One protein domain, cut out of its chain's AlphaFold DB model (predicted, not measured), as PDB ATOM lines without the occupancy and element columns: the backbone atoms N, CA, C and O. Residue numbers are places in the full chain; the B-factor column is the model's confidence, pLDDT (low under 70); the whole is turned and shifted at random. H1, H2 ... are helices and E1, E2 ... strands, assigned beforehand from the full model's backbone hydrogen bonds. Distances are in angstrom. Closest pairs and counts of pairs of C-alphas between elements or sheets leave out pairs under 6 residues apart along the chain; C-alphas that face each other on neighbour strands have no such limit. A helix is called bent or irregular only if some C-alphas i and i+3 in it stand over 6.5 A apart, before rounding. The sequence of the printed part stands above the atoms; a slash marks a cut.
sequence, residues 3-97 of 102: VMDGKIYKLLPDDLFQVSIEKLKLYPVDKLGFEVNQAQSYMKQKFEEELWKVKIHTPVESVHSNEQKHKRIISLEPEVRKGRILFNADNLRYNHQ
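Overview. This is residues 3 to 97 of the 102 residues of an uncharacterized protein of Paenibacillus polymyxa (strain SC2) (UniProt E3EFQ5). Picture two lobes with an open space between them: in the larger, H1 and H2 cross at a steep angle, and H2 packs along a small ribbon of two parallel strands, E1 and E2. Past E2 the chain leaves this lobe, H3 sticks out with residues 69 to 75 and 78 to 81, and the chain then folds back to the short helix H4 in the second, looser lobe. The 95 printed residues hold four named helices and two named strands, in the order H1 E1 H2 E2 H3 H4, and the class is mostly helix. The whole is only just loose, close to compact, with a radius of gyration of the C-alphas of 15.1 A, and spans 42 by 31 by 26 A.

Arrangement. Go along from Val 3 to H1, residues 13 to 26. It touches H2, residues 38 to 53, where the closest C-alphas, those of Phe 17 and Phe 47, are 6.2 A apart; they run the same way at a steep tilt of 50 degrees. Look next at E1, residues 32 to 35, and its parallel neighbour E2, residues 60 to 63, at 35 degrees between directions; N 61 and O 32 are within hydrogen-bond range at 2.8 A, as are N 34 and O 61 at 2.9 A. E1, H2 and E2 make a strand-helix-strand unit, two parallel neighbour strands with a helix between, and its crossover is right-handed. The closest C-alphas of E1 and H2 are those of Phe 34 and Lys 44, 6.4 A apart; those of H2 and E2 are Glu 48 and Val 60, 6.9 A apart. Farther on come H3, residues 69 to 81, and H4, residues 92 to 95; H3 and H4 are apart, and each of them is also apart from H1 and from H2. O i to N i+4 pairs are within hydrogen-bond range in 9 of 10 for H1, 10 of 12 for H2 and 7 of 9 for H3; H4 is too short for such a pair.

Along the chain. Find C-alpha 13 at (133.054, 146.534, 113.133), where H1 begins; it runs 20.4 A. E1 covers 10.2 A, H2 24.4 A and E2 9.4 A. H3 starts from C-alpha 69 at (127.206, 122.694, 106.897) and runs 18.7 A; it is irregular, but only just, with C-alphas 75 and 78 6.6 A apart. H4, 5.1 A long, ends at C-alpha 95 at (124.649, 135.783, 93.936).

Size, cuts and confidence. The C-alphas farthest apart, those of Lys 53 and Lys 82, are 42.0 A apart. The printed part has no cut, and no link is long. Mean pLDDT of the printed part is 85.8; look for values under 70 at residue 36, residues 38 to 39 and residues 65 to 67.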
ATOM      1  N   VAL A   3     115.701 136.244  99.594       84.31
ATOM      2  CA  VAL A   3     116.921 136.926 100.043       84.31
ATOM      3  C   VAL A   3     116.918 138.348  99.487       84.31
ATOM      4  O   VAL A   3     117.174 138.559  98.302       84.31
ATOM      5  N   MET A   4     116.608 139.314 100.356       85.00
ATOM      6  CA  MET A   4     116.441 140.727  99.988       85.00
ATOM      7  C   MET A   4     117.773 141.429  99.686       85.00
ATOM      8  O   MET A   4     117.892 142.149  98.697       85.00
ATOM      9  N   ASP A   5     118.789 141.217 100.524       85.75
ATOM     10  CA  ASP A   5     120.064 141.940 100.470       85.75
ATOM     11  C   ASP A   5     121.221 141.027 100.907       85.75
ATOM     12  O   ASP A   5     121.088 140.255 101.859       85.75
ATOM     13  N   GLY A   6     122.358 141.124 100.217       84.19
ATOM     14  CA  GLY A   6     123.592 140.410 100.526       84.19
ATOM     15  C   GLY A   6     124.814 141.267 100.202       84.19
ATOM     16  O   GLY A   6     124.959 141.779  99.092       84.19
ATOM     17  N   LYS A   7     125.725 141.419 101.169       82.00
ATOM     18  CA  LYS A   7     126.952 142.222 101.036       82.00
ATOM     19  C   LYS A   7     128.171 141.402 101.449       82.00
ATOM     20  O   LYS A   7     128.119 140.684 102.438       82.00
ATOM     21  N   ILE A   8     129.259 141.523 100.685       81.88
ATOM     22  CA  ILE A   8     130.458 140.667 100.813       81.88
ATOM     23  C   ILE A   8     131.767 141.448 101.008       81.88
ATOM     24  O   ILE A   8     132.850 140.871 100.966       81.88
ATOM     25  N   TYR A   9     131.698 142.770 101.158       79.88
ATOM     26  CA  TYR A   9     132.889 143.599 101.329       79.88
ATOM     27  C   TYR A   9     133.324 143.651 102.796       79.88
ATOM     28  O   TYR A   9     132.503 143.552 103.706       79.88
ATOM     29  N   LYS A  10     134.635 143.800 103.016       83.25
ATOM     30  CA  LYS A  10     135.209 143.935 104.358       83.25
ATOM     31  C   LYS A  10     134.843 145.301 104.928       83.25
ATOM     32  O   LYS A  10     135.021 146.312 104.253       83.25
ATOM     33  N   LEU A  11     134.362 145.301 106.161       86.56
ATOM     34  CA  LEU A  11     134.067 146.491 106.942       86.56
ATOM     35  C   LEU A  11     134.783 146.396 108.281       86.56
ATOM     36  O   LEU A  11     135.017 145.293 108.784       86.56
ATOM     37  N   LEU A  12     135.105 147.554 108.852       89.44
ATOM     38  CA  LEU A  12     135.411 147.623 110.271       89.44
ATOM     39  C   LEU A  12     134.123 147.347 111.073       89.44
ATOM     40  O   LEU A  12     133.024 147.547 110.548       89.44
ATOM     41  N   PRO A  13     134.228 146.871 112.326       86.88
ATOM     42  CA  PRO A  13     133.054 146.534 113.133       86.88
ATOM     43  C   PRO A  13     132.036 147.676 113.259       86.88
ATOM     44  O   PRO A  13     130.847 147.452 113.052       86.88
ATOM     45  N   ASP A  14     132.494 148.905 113.500       89.06
ATOM     46  CA  ASP A  14     131.605 150.060 113.682       89.06
ATOM     47  C   ASP A  14     130.838 150.404 112.392       89.06
ATOM     48  O   ASP A  14     129.623 150.612 112.418       89.06
ATOM     49  N   ASP A  15     131.518 150.356 111.240       91.31
ATOM     50  CA  ASP A  15     130.887 150.554 109.930       91.31
ATOM     51  C   ASP A  15     129.841 149.464 109.646       91.31
ATOM     52  O   ASP A  15     128.768 149.731 109.096       91.31
ATOM     53  N   LEU A  16     130.137 148.213 110.025       90.06
ATOM     54  CA  LEU A  16     129.204 147.096 109.891       90.06
ATOM     55  C   LEU A  16     127.946 147.325 110.732       90.06
ATOM     56  O   LEU A  16     126.839 147.075 110.246       90.06
ATOM     57  N   PHE A  17     128.097 147.809 111.965       91.75
ATOM     58  CA  PHE A  17     126.972 148.109 112.846       91.75
ATOM     59  C   PHE A  17     126.092 149.205 112.257       91.75
ATOM     60  O   PHE A  17     124.880 149.011 112.141       91.75
ATOM     61  N   GLN A  18     126.692 150.301 111.793       92.81
ATOM     62  CA  GLN A  18     125.948 151.403 111.191       92.81
ATOM     63  C   GLN A  18     125.174 150.953 109.946       92.81
ATOM     64  O   GLN A  18     123.970 151.194 109.838       92.81
ATOM     65  N   VAL A  19     125.828 150.235 109.026       92.00
ATOM     66  CA  VAL A  19     125.172 149.716 107.815       92.00
ATOM     67  C   VAL A  19     124.034 148.757 108.168       92.00
ATOM     68  O   VAL A  19     122.995 148.769 107.506       92.00
ATOM     69  N   SER A  20     124.210 147.927 109.196       91.31
ATOM     70  CA  SER A  20     123.182 146.984 109.645       91.31
ATOM     71  C   SER A  20     121.985 147.704 110.271       91.31
ATOM     72  O   SER A  20     120.849 147.373 109.945       91.31
ATOM     73  N   ILE A  21     122.215 148.730 111.095       92.81
ATOM     74  CA  ILE A  21     121.156 149.557 111.696       92.81
ATOM     75  C   ILE A  21     120.336 150.278 110.624       92.81
ATOM     76  O   ILE A  21     119.108 150.249 110.677       92.81
ATOM     77  N   GLU A  22     120.982 150.883 109.624       92.19
ATOM     78  CA  GLU A  22     120.257 151.547 108.532       92.19
ATOM     79  C   GLU A  22     119.395 150.563 107.738       92.19
ATOM     80  O   GLU A  22     118.257 150.867 107.380       92.19
ATOM     81  N   LYS A  23     119.883 149.336 107.529       90.56
ATOM     82  CA  LYS A  23     119.086 148.282 106.896       90.56
ATOM     83  C   LYS A  23     117.893 147.855 107.740       90.56
ATOM     84  O   LYS A  23     116.839 147.613 107.167       90.56
ATOM     85  N   LEU A  24     118.024 147.789 109.064       91.56
ATOM     86  CA  LEU A  24     116.918 147.406 109.951       91.56
ATOM     87  C   LEU A  24     115.756 148.405 109.924       91.56
ATOM     88  O   LEU A  24     114.612 148.012 110.130       91.56
ATOM     89  N   LYS A  25     116.030 149.678 109.615       88.06
ATOM     90  CA  LYS A  25     114.987 150.693 109.396       88.06
ATOM     91  C   LYS A  25     114.196 150.451 108.107       88.06
ATOM     92  O   LYS A  25     113.019 150.787 108.048       88.06
ATOM     93  N   LEU A  26     114.842 149.898 107.079       90.00
ATOM     94  CA  LEU A  26     114.224 149.593 105.782       90.00
ATOM     95  C   LEU A  26     113.548 148.217 105.775       90.00
ATOM     96  O   LEU A  26     112.507 148.035 105.149       90.00
ATOM     97  N   TYR A  27     114.151 147.256 106.472       88.88
ATOM     98  CA  TYR A  27     113.737 145.864 106.531       88.88
ATOM     99  C   TYR A  27     113.536 145.462 107.997       88.88
ATOM    100  O   TYR A  27     114.491 145.009 108.639       88.88
ATOM    101  N   PRO A  28     112.322 145.623 108.552       85.62
ATOM    102  CA  PRO A  28     112.035 145.149 109.896       85.62
ATOM    103  C   PRO A  28     112.146 143.619 109.931       85.62
ATOM    104  O   PRO A  28     111.590 142.927 109.077       85.62
ATOM    105  N   VAL A  29     112.875 143.094 110.914       89.62
ATOM    106  CA  VAL A  29     113.065 141.651 111.113       89.62
ATOM    107  C   VAL A  29     112.778 141.272 112.560       89.62
ATOM    108  O   VAL A  29     113.039 142.049 113.479       89.62
ATOM    109  N   ASP A  30     112.293 140.047 112.756       89.75
ATOM    110  CA  ASP A  30     111.948 139.527 114.084       89.75
ATOM    111  C   ASP A  30     113.179 139.170 114.917       89.75
ATOM    112  O   ASP A  30     113.122 139.149 116.144       89.75
ATOM    113  N   LYS A  31     114.296 138.854 114.251       90.38
ATOM    114  CA  LYS A  31     115.540 138.445 114.901       90.38
ATOM    115  C   LYS A  31     116.767 138.694 114.042       90.38
ATOM    116  O   LYS A  31     116.711 138.663 112.813       90.38
ATOM    117  N   LEU A  32     117.889 138.875 114.723       91.56
ATOM    118  CA  LEU A  32     119.220 139.045 114.158       91.56
ATOM    119  C   LEU A  32     120.089 137.862 114.568       91.56
ATOM    120  O   LEU A  32     119.971 137.373 115.683       91.56
ATOM    121  N   GLY A  33     120.962 137.395 113.680       89.31
ATOM    122  CA  GLY A  33     121.849 136.265 113.958       89.31
ATOM    123  C   GLY A  33     123.315 136.646 113.803       89.31
ATOM    124  O   GLY A  33     123.690 137.193 112.768       89.31
ATOM    125  N   PHE A  34     124.143 136.309 114.792       86.94
ATOM    126  CA  PHE A  34     125.605 136.362 114.706       86.94
ATOM    127  C   PHE A  34     126.172 134.948 114.726       86.94
ATOM    128  O   PHE A  34     125.866 134.171 115.627       86.94
ATOM    129  N   GLU A  35     127.012 134.605 113.749       81.56
ATOM    130  CA  GLU A  35     127.710 133.320 113.754       81.56
ATOM    131  C   GLU A  35     128.770 133.315 114.858       81.56
ATOM    132  O   GLU A  35     129.693 134.128 114.844       81.56
ATOM    133  N   VAL A  36     128.634 132.425 115.841       67.56
ATOM    134  CA  VAL A  36     129.480 132.479 117.039       67.56
ATOM    135  C   VAL A  36     130.795 131.744 116.818       67.56
ATOM    136  O   VAL A  36     130.870 130.519 116.874       67.56
ATOM    137  N   ASN A  37     131.856 132.520 116.631       73.44
ATOM    138  CA  ASN A  37     133.220 132.161 117.015       73.44
ATOM    139  C   ASN A  37     133.674 133.103 118.156       73.44
ATOM    140  O   ASN A  37     132.995 134.097 118.420       73.44
ATOM    141  N   GLN A  38     134.787 132.822 118.857       66.62
ATOM    142  CA  GLN A  38     135.192 133.607 120.047       66.62
ATOM    143  C   GLN A  38     135.230 135.132 119.807       66.62
ATOM    144  O   GLN A  38     134.829 135.893 120.684       66.62
ATOM    145  N   ALA A  39     135.644 135.587 118.620       69.12
ATOM    146  CA  ALA A  39     135.682 137.012 118.277       69.12
ATOM    147  C   ALA A  39     134.284 137.613 118.012       69.12
ATOM    148  O   ALA A  39     134.048 138.794 118.261       69.12
ATOM    149  N   GLN A  40     133.339 136.805 117.530       76.31
ATOM    150  CA  GLN A  40     131.979 137.234 117.189       76.31
ATOM    151  C   GLN A  40     131.068 137.379 118.414       76.31
ATOM    152  O   GLN A  40     130.136 138.177 118.372       76.31
ATOM    153  N   SER A  41     131.370 136.709 119.532       81.31
ATOM    154  CA  SER A  41     130.663 136.939 120.804       81.31
ATOM    155  C   SER A  41     130.819 138.380 121.300       81.31
ATOM    156  O   SER A  41     129.850 138.984 121.755       81.31
ATOM    157  N   TYR A  42     132.021 138.951 121.167       85.31
ATOM    158  CA  TYR A  42     132.270 140.351 121.523       85.31
ATOM    159  C   TYR A  42     131.532 141.314 120.586       85.31
ATOM    160  O   TYR A  42     130.900 142.266 121.044       85.31
ATOM    161  N   MET A  43     131.555 141.040 119.277       87.94
ATOM    162  CA  MET A  43     130.833 141.853 118.293       87.94
ATOM    163  C   MET A  43     129.320 141.826 118.510       87.94
ATOM    164  O   MET A  43     128.689 142.872 118.410       87.94
ATOM    165  N   LYS A  44     128.747 140.673 118.873       90.19
ATOM    166  CA  LYS A  44     127.331 140.545 119.240       90.19
ATOM    167  C   LYS A  44     126.964 141.493 120.381       90.19
ATOM    168  O   LYS A  44     126.037 142.281 120.231       90.19
ATOM    169  N   GLN A  45     127.711 141.448 121.487       89.81
ATOM    170  CA  GLN A  45     127.448 142.300 122.649       89.81
ATOM    171  C   GLN A  45     127.541 143.788 122.285       89.81
ATOM    172  O   GLN A  45     126.667 144.574 122.642       89.81
ATOM    173  N   LYS A  46     128.578 144.182 121.536       91.69
ATOM    174  CA  LYS A  46     128.731 145.576 121.104       91.69
ATOM    175  C   LYS A  46     127.612 146.027 120.178       91.69
ATOM    176  O   LYS A  46     127.128 147.145 120.308       91.69
ATOM    177  N   PHE A  47     127.154 145.151 119.294       93.31
ATOM    178  CA  PHE A  47     126.037 145.471 118.424       93.31
ATOM    179  C   PHE A  47     124.717 145.618 119.192       93.31
ATOM    180  O   PHE A  47     123.949 146.529 118.899       93.31
ATOM    181  N   GLU A  48     124.467 144.784 120.206       93.19
ATOM    182  CA  GLU A  48     123.311 144.931 121.103       93.19
ATOM    183  C   GLU A  48     123.320 146.287 121.829       93.19
ATOM    184  O   GLU A  48     122.282 146.948 121.911       93.19
ATOM    185  N   GLU A  49     124.491 146.741 122.295       93.62
ATOM    186  CA  GLU A  49     124.662 148.076 122.885       93.62
ATOM    187  C   GLU A  49     124.310 149.192 121.881       93.62
ATOM    188  O   GLU A  49     123.597 150.134 122.238       93.62
ATOM    189  N   GLU A  50     124.761 149.092 120.625       94.19
ATOM    190  CA  GLU A  50     124.444 150.074 119.577       94.19
ATOM    191  C   GLU A  50     122.953 150.093 119.217       94.19
ATOM    192  O   GLU A  50     122.360 151.170 119.112       94.19
ATOM    193  N   LEU A  51     122.313 148.926 119.097       93.69
ATOM    194  CA  LEU A  51     120.871 148.819 118.848       93.69
ATOM    195  C   LEU A  51     120.056 149.480 119.965       93.69
ATOM    196  O   LEU A  51     119.104 150.219 119.689       93.69
ATOM    197  N   TRP A  52     120.469 149.288 121.219       93.94
ATOM    198  CA  TRP A  52     119.811 149.899 122.370       93.94
ATOM    199  C   TRP A  52     119.866 151.430 122.329       93.94
ATOM    200  O   TRP A  52     118.852 152.090 122.575       93.94
ATOM    201  N   LYS A  53     121.013 152.014 121.952       94.12
ATOM    202  CA  LYS A  53     121.176 153.477 121.811       94.12
ATOM    203  C   LYS A  53     120.198 154.075 120.800       94.12
ATOM    204  O   LYS A  53     119.703 155.181 121.009       94.12
ATOM    205  N   VAL A  54     119.891 153.338 119.732       93.44
ATOM    206  CA  VAL A  54     118.948 153.760 118.683       93.44
ATOM    207  C   VAL A  54     117.518 153.250 118.902       93.44
ATOM    208  O   VAL A  54     116.675 153.418 118.022       93.44
ATOM    209  N   LYS A  55     117.220 152.682 120.081       93.06
ATOM    210  CA  LYS A  55     115.897 152.161 120.478       93.06
ATOM    211  C   LYS A  55     115.367 151.043 119.568       93.06
ATOM    212  O   LYS A  55     114.159 150.911 119.373       93.06
ATOM    213  N   ILE A  56     116.266 150.234 119.012       92.06
ATOM    214  CA  ILE A  56     115.916 149.001 118.305       92.06
ATOM    215  C   ILE A  56     116.054 147.843 119.294       92.06
ATOM    216  O   ILE A  56     117.121 147.616 119.855       92.06
ATOM    217  N   HIS A  57     114.963 147.108 119.506       90.50
ATOM    218  CA  HIS A  57     114.885 146.029 120.502       90.50
ATOM    219  C   HIS A  57     114.834 144.630 119.876       90.50
ATOM    220  O   HIS A  57     114.442 143.667 120.532       90.50
ATOM    221  N   THR A  58     115.203 144.509 118.599       92.06
ATOM    222  CA  THR A  58     115.248 143.223 117.902       92.06
ATOM    223  C   THR A  58     116.260 142.292 118.582       92.06
ATOM    224  O   THR A  58     117.414 142.690 118.762       92.06
ATOM    225  N   PRO A  59     115.873 141.057 118.947       91.06
ATOM    226  CA  PRO A  59     116.763 140.123 119.621       91.06
ATOM    227  C   PRO A  59     117.932 139.718 118.718       91.06
ATOM    228  O   PRO A  59     117.739 139.383 117.544       91.06
ATOM    229  N   VAL A  60     119.142 139.713 119.285       91.69
ATOM    230  CA  VAL A  60     120.357 139.236 118.618       91.69
ATOM    231  C   VAL A  60     120.721 137.856 119.162       91.69
ATOM    232  O   VAL A  60     121.109 137.682 120.318       91.69
ATOM    233  N   GLU A  61     120.592 136.847 118.312       89.81
ATOM    234  CA  GLU A  61     120.818 135.444 118.628       89.81
ATOM    235  C   GLU A  61     122.194 134.968 118.164       89.81
ATOM    236  O   GLU A  61     122.736 135.355 117.127       89.81
ATOM    237  N   SER A  62     122.738 134.054 118.955       86.38
ATOM    238  CA  SER A  62     123.952 133.314 118.660       86.38
ATOM    239  C   SER A  62     123.644 132.139 117.731       86.38
ATOM    240  O   SER A  62     123.019 131.160 118.141       86.38
ATOM    241  N   VAL A  63     124.105 132.208 116.485       84.44
ATOM    242  CA  VAL A  63     123.982 131.128 115.504       84.44
ATOM    243  C   VAL A  63     125.235 130.266 115.563       84.44
ATOM    244  O   VAL A  63     126.324 130.682 115.178       84.44
ATOM    245  N   HIS A  64     125.089 129.038 116.042       78.31
ATOM    246  CA  HIS A  64     126.186 128.080 116.048       78.31
ATOM    247  C   HIS A  64     126.280 127.420 114.669       78.31
ATOM    248  O   HIS A  64     125.293 126.907 114.131       78.31
ATOM    249  N   SER A  65     127.472 127.445 114.077       67.69
ATOM    250  CA  SER A  65     127.759 126.664 112.877       67.69
ATOM    251  C   SER A  65     127.734 125.180 113.253       67.69
ATOM    252  O   SER A  65     128.706 124.655 113.792       67.69
ATOM    253  N   ASN A  66     126.624 124.491 112.982       63.62
ATOM    254  CA  ASN A  66     126.580 123.035 113.106       63.62
ATOM    255  C   ASN A  66     127.601 122.396 112.148       63.62
ATOM    256  O   ASN A  66     127.696 122.797 110.986       63.62
ATOM    257  N   GLU A  67     128.269 121.328 112.591       61.31
ATOM    258  CA  GLU A  67     129.270 120.568 111.815       61.31
ATOM    259  C   GLU A  67     128.735 120.017 110.474       61.31
ATOM    260  O   GLU A  67     129.492 119.660 109.577       61.31
ATOM    261  N   GLN A  68     127.412 119.999 110.277       74.44
ATOM    262  CA  GLN A  68     126.749 119.502 109.068       74.44
ATOM    263  C   GLN A  68     126.469 120.591 108.013       74.44
ATOM    264  O   GLN A  68     125.473 120.516 107.286       74.44
ATOM    265  N   LYS A  69     127.330 121.612 107.899       77.31
ATOM    266  CA  LYS A  69     127.206 122.694 106.897       77.31
ATOM    267  C   LYS A  69     126.990 122.158 105.476       77.31
ATOM    268  O   LYS A  69     126.109 122.640 104.767       77.31
ATOM    269  N   HIS A  70     127.728 121.113 105.106       81.88
ATOM    270  CA  HIS A  70     127.634 120.465 103.797       81.88
ATOM    271  C   HIS A  70     126.226 119.914 103.506       81.88
ATOM    272  O   HIS A  70     125.636 120.217 102.471       81.88
ATOM    273  N   LYS A  71     125.622 119.193 104.461       82.50
ATOM    274  CA  LYS A  71     124.261 118.646 104.312       82.50
ATOM    275  C   LYS A  71     123.211 119.743 104.145       82.50
ATOM    276  O   LYS A  71     122.279 119.581 103.363       82.50
ATOM    277  N   ARG A  72     123.369 120.870 104.850       80.44
ATOM    278  CA  ARG A  72     122.464 122.021 104.711       80.44
ATOM    279  C   ARG A  72     122.532 122.619 103.309       80.44
ATOM    280  O   ARG A  72     121.485 122.901 102.738       80.44
ATOM    281  N   ILE A  73     123.730 122.768 102.745       82.88
ATOM    282  CA  ILE A  73     123.909 123.289 101.382       82.88
ATOM    283  C   ILE A  73     123.229 122.363 100.369       82.88
ATOM    284  O   ILE A  73     122.383 122.830  99.608       82.88
ATOM    285  N   ILE A  74     123.485 121.052 100.455       84.62
ATOM    286  CA  ILE A  74     122.827 120.045  99.605       84.62
ATOM    287  C   ILE A  74     121.300 120.106  99.742       84.62
ATOM    288  O   ILE A  74     120.588 120.024  98.748       84.62
ATOM    289  N   SER A  75     120.768 120.276 100.957       85.94
ATOM    290  CA  SER A  75     119.312 120.354 101.158       85.94
ATOM    291  C   SER A  75     118.674 121.633 100.605       85.94
ATOM    292  O   SER A  75     117.505 121.612 100.231       85.94
ATOM    293  N   LEU A  76     119.417 122.743 100.556       86.62
ATOM    294  CA  LEU A  76     118.902 124.035 100.102       86.62
ATOM    295  C   LEU A  76     118.951 124.174  98.580       86.62
ATOM    296  O   LEU A  76     118.098 124.843  98.005       86.62
ATOM    297  N   GLU A  77     119.910 123.534  97.912       85.69
ATOM    298  CA  GLU A  77     120.082 123.635  96.462       85.69
ATOM    299  C   GLU A  77     118.808 123.288  95.655       85.69
ATOM    300  O   GLU A  77     118.429 124.084  94.788       85.69
ATOM    301  N   PRO A  78     118.078 122.185  95.927       88.62
ATOM    302  CA  PRO A  78     116.824 121.896  95.237       88.62
ATOM    303  C   PRO A  78     115.763 122.984  95.427       88.62
ATOM    304  O   PRO A  78     114.985 123.243  94.510       88.62
ATOM    305  N   GLU A  79     115.724 123.625  96.597       89.81
ATOM    306  CA  GLU A  79     114.768 124.691  96.912       89.81
ATOM    307  C   GLU A  79     115.070 125.970  96.131       89.81
ATOM    308  O   GLU A  79     114.148 126.635  95.653       89.81
ATOM    309  N   VAL A  80     116.356 126.279  95.940       87.00
ATOM    310  CA  VAL A  80     116.811 127.373  95.072       87.00
ATOM    311  C   VAL A  80     116.476 127.065  93.612       87.00
ATOM    312  O   VAL A  80     115.819 127.867  92.951       87.00
ATOM    313  N   ARG A  81     116.844 125.877  93.110       86.50
ATOM    314  CA  ARG A  81     116.610 125.479  91.707       86.50
ATOM    315  C   ARG A  81     115.126 125.441  91.333       86.50
ATOM    316  O   ARG A  81     114.775 125.751  90.202       86.50
ATOM    317  N   LYS A  82     114.249 125.077  92.276       90.69
ATOM    318  CA  LYS A  82     112.785 125.064  92.089       90.69
ATOM    319  C   LYS A  82     112.130 126.439  92.280       90.69
ATOM    320  O   LYS A  82     110.906 126.520  92.234       90.69
ATOM    321  N   GLY A  83     112.902 127.497  92.544       86.38
ATOM    322  CA  GLY A  83     112.387 128.855  92.752       86.38
ATOM    323  C   GLY A  83     111.624 129.052  94.067       86.38
ATOM    324  O   GLY A  83     110.916 130.042  94.227       86.38
ATOM    325  N   ARG A  84     111.751 128.126  95.029       89.12
ATOM    326  CA  ARG A  84     111.142 128.253  96.370       89.12
ATOM    327  C   ARG A  84     111.960 129.166  97.285       89.12
ATOM    328  O   ARG A  84     111.423 129.770  98.225       89.12
ATOM    329  N   ILE A  85     113.253 129.283  96.991       87.06
ATOM    330  CA  ILE A  85     114.140 130.317  97.511       87.06
ATOM    331  C   ILE A  85     114.531 131.217  96.346       87.06
ATOM    332  O   ILE A  85     115.125 130.757  95.376       87.06
ATOM    333  N   LEU A  86     114.190 132.495  96.454       88.06
ATOM    334  CA  LEU A  86     114.484 133.505  95.444       88.06
ATOM    335  C   LEU A  86     115.532 134.479  95.980       88.06
ATOM    336  O   LEU A  86     115.564 134.772  97.176       88.06
ATOM    337  N   PHE A  87     116.373 134.984  95.087       88.06
ATOM    338  CA  PHE A  87     117.415 135.956  95.401       88.06
ATOM    339  C   PHE A  87     117.123 137.249  94.659       88.06
ATOM    340  O   PHE A  87     116.731 137.219  93.492       88.06
ATOM    341  N   ASN A  88     117.337 138.379  95.324       87.88
ATOM    342  CA  ASN A  88     117.298 139.670  94.660       87.88
ATOM    343  C   ASN A  88     118.355 139.716  93.541       87.88
ATOM    344  O   ASN A  88     119.549 139.525  93.793       87.88
ATOM    345  N   ALA A  89     117.896 139.954  92.311       86.31
ATOM    346  CA  ALA A  89     118.723 139.981  91.109       86.31
ATOM    347  C   ALA A  89     119.781 141.099  91.144       86.31
ATOM    348  O   ALA A  89     120.862 140.928  90.581       86.31
ATOM    349  N   ASP A  90     119.519 142.181  91.880       87.56
ATOM    350  CA  ASP A  90     120.429 143.322  91.999       87.56
ATOM    351  C   ASP A  90     121.680 142.993  92.841       87.56
ATOM    352  O   ASP A  90     122.717 143.651  92.725       87.56
ATOM    353  N   ASN A  91     121.648 141.915  93.637       85.81
ATOM    354  CA  ASN A  91     122.769 141.475  94.475       85.81
ATOM    355  C   ASN A  91     123.797 140.629  93.704       85.81
ATOM    356  O   ASN A  91     124.256 139.592  94.187       85.81
ATOM    357  N   LEU A  92     124.202 141.078  92.511       82.56
ATOM    358  CA  LEU A  92     125.057 140.331  91.576       82.56
ATOM    359  C   LEU A  92     126.308 139.733  92.243       82.56
ATOM    360  O   LEU A  92     126.600 138.550  92.091       82.56
ATOM    361  N   ARG A  93     127.044 140.527  93.032       81.56
ATOM    362  CA  ARG A  93     128.283 140.065  93.688       81.56
ATOM    363  C   ARG A  93     128.044 138.943  94.700       81.56
ATOM    364  O   ARG A  93     128.853 138.026  94.774       81.56
ATOM    365  N   TYR A  94     126.957 139.023  95.463       84.56
ATOM    366  CA  TYR A  94     126.576 137.994  96.429       84.56
ATOM    367  C   TYR A  94     126.091 136.730  95.708       84.56
ATOM    368  O   TYR A  94     126.570 135.634  95.992       84.56
ATOM    369  N   ASN A  95     125.227 136.891  94.701       85.00
ATOM    370  CA  ASN A  95     124.649 135.783  93.936       85.00
ATOM    371  C   ASN A  95     125.706 134.972  93.162       85.00
ATOM    372  O   ASN A  95     125.507 133.789  92.908       85.00
ATOM    373  N   HIS A  96     126.842 135.585  92.813       81.31
ATOM    374  CA  HIS A  96     127.946 134.938  92.093       81.31
ATOM    375  C   HIS A  96     129.157 134.582  92.974       81.31
ATOM    376  O   HIS A  96     130.206 134.218  92.438       81.31
ATOM    377  N   GLN A  97     129.046 134.690  94.305       72.38
ATOM    378  CA  GLN A  97     130.161 134.438  95.226       72.38
ATOM    379  C   GLN A  97     130.621 132.971  95.222       72.38
ATOM    380  O   GLN A  97     131.798 132.698  95.455       72.38
TER     381      GLN A  97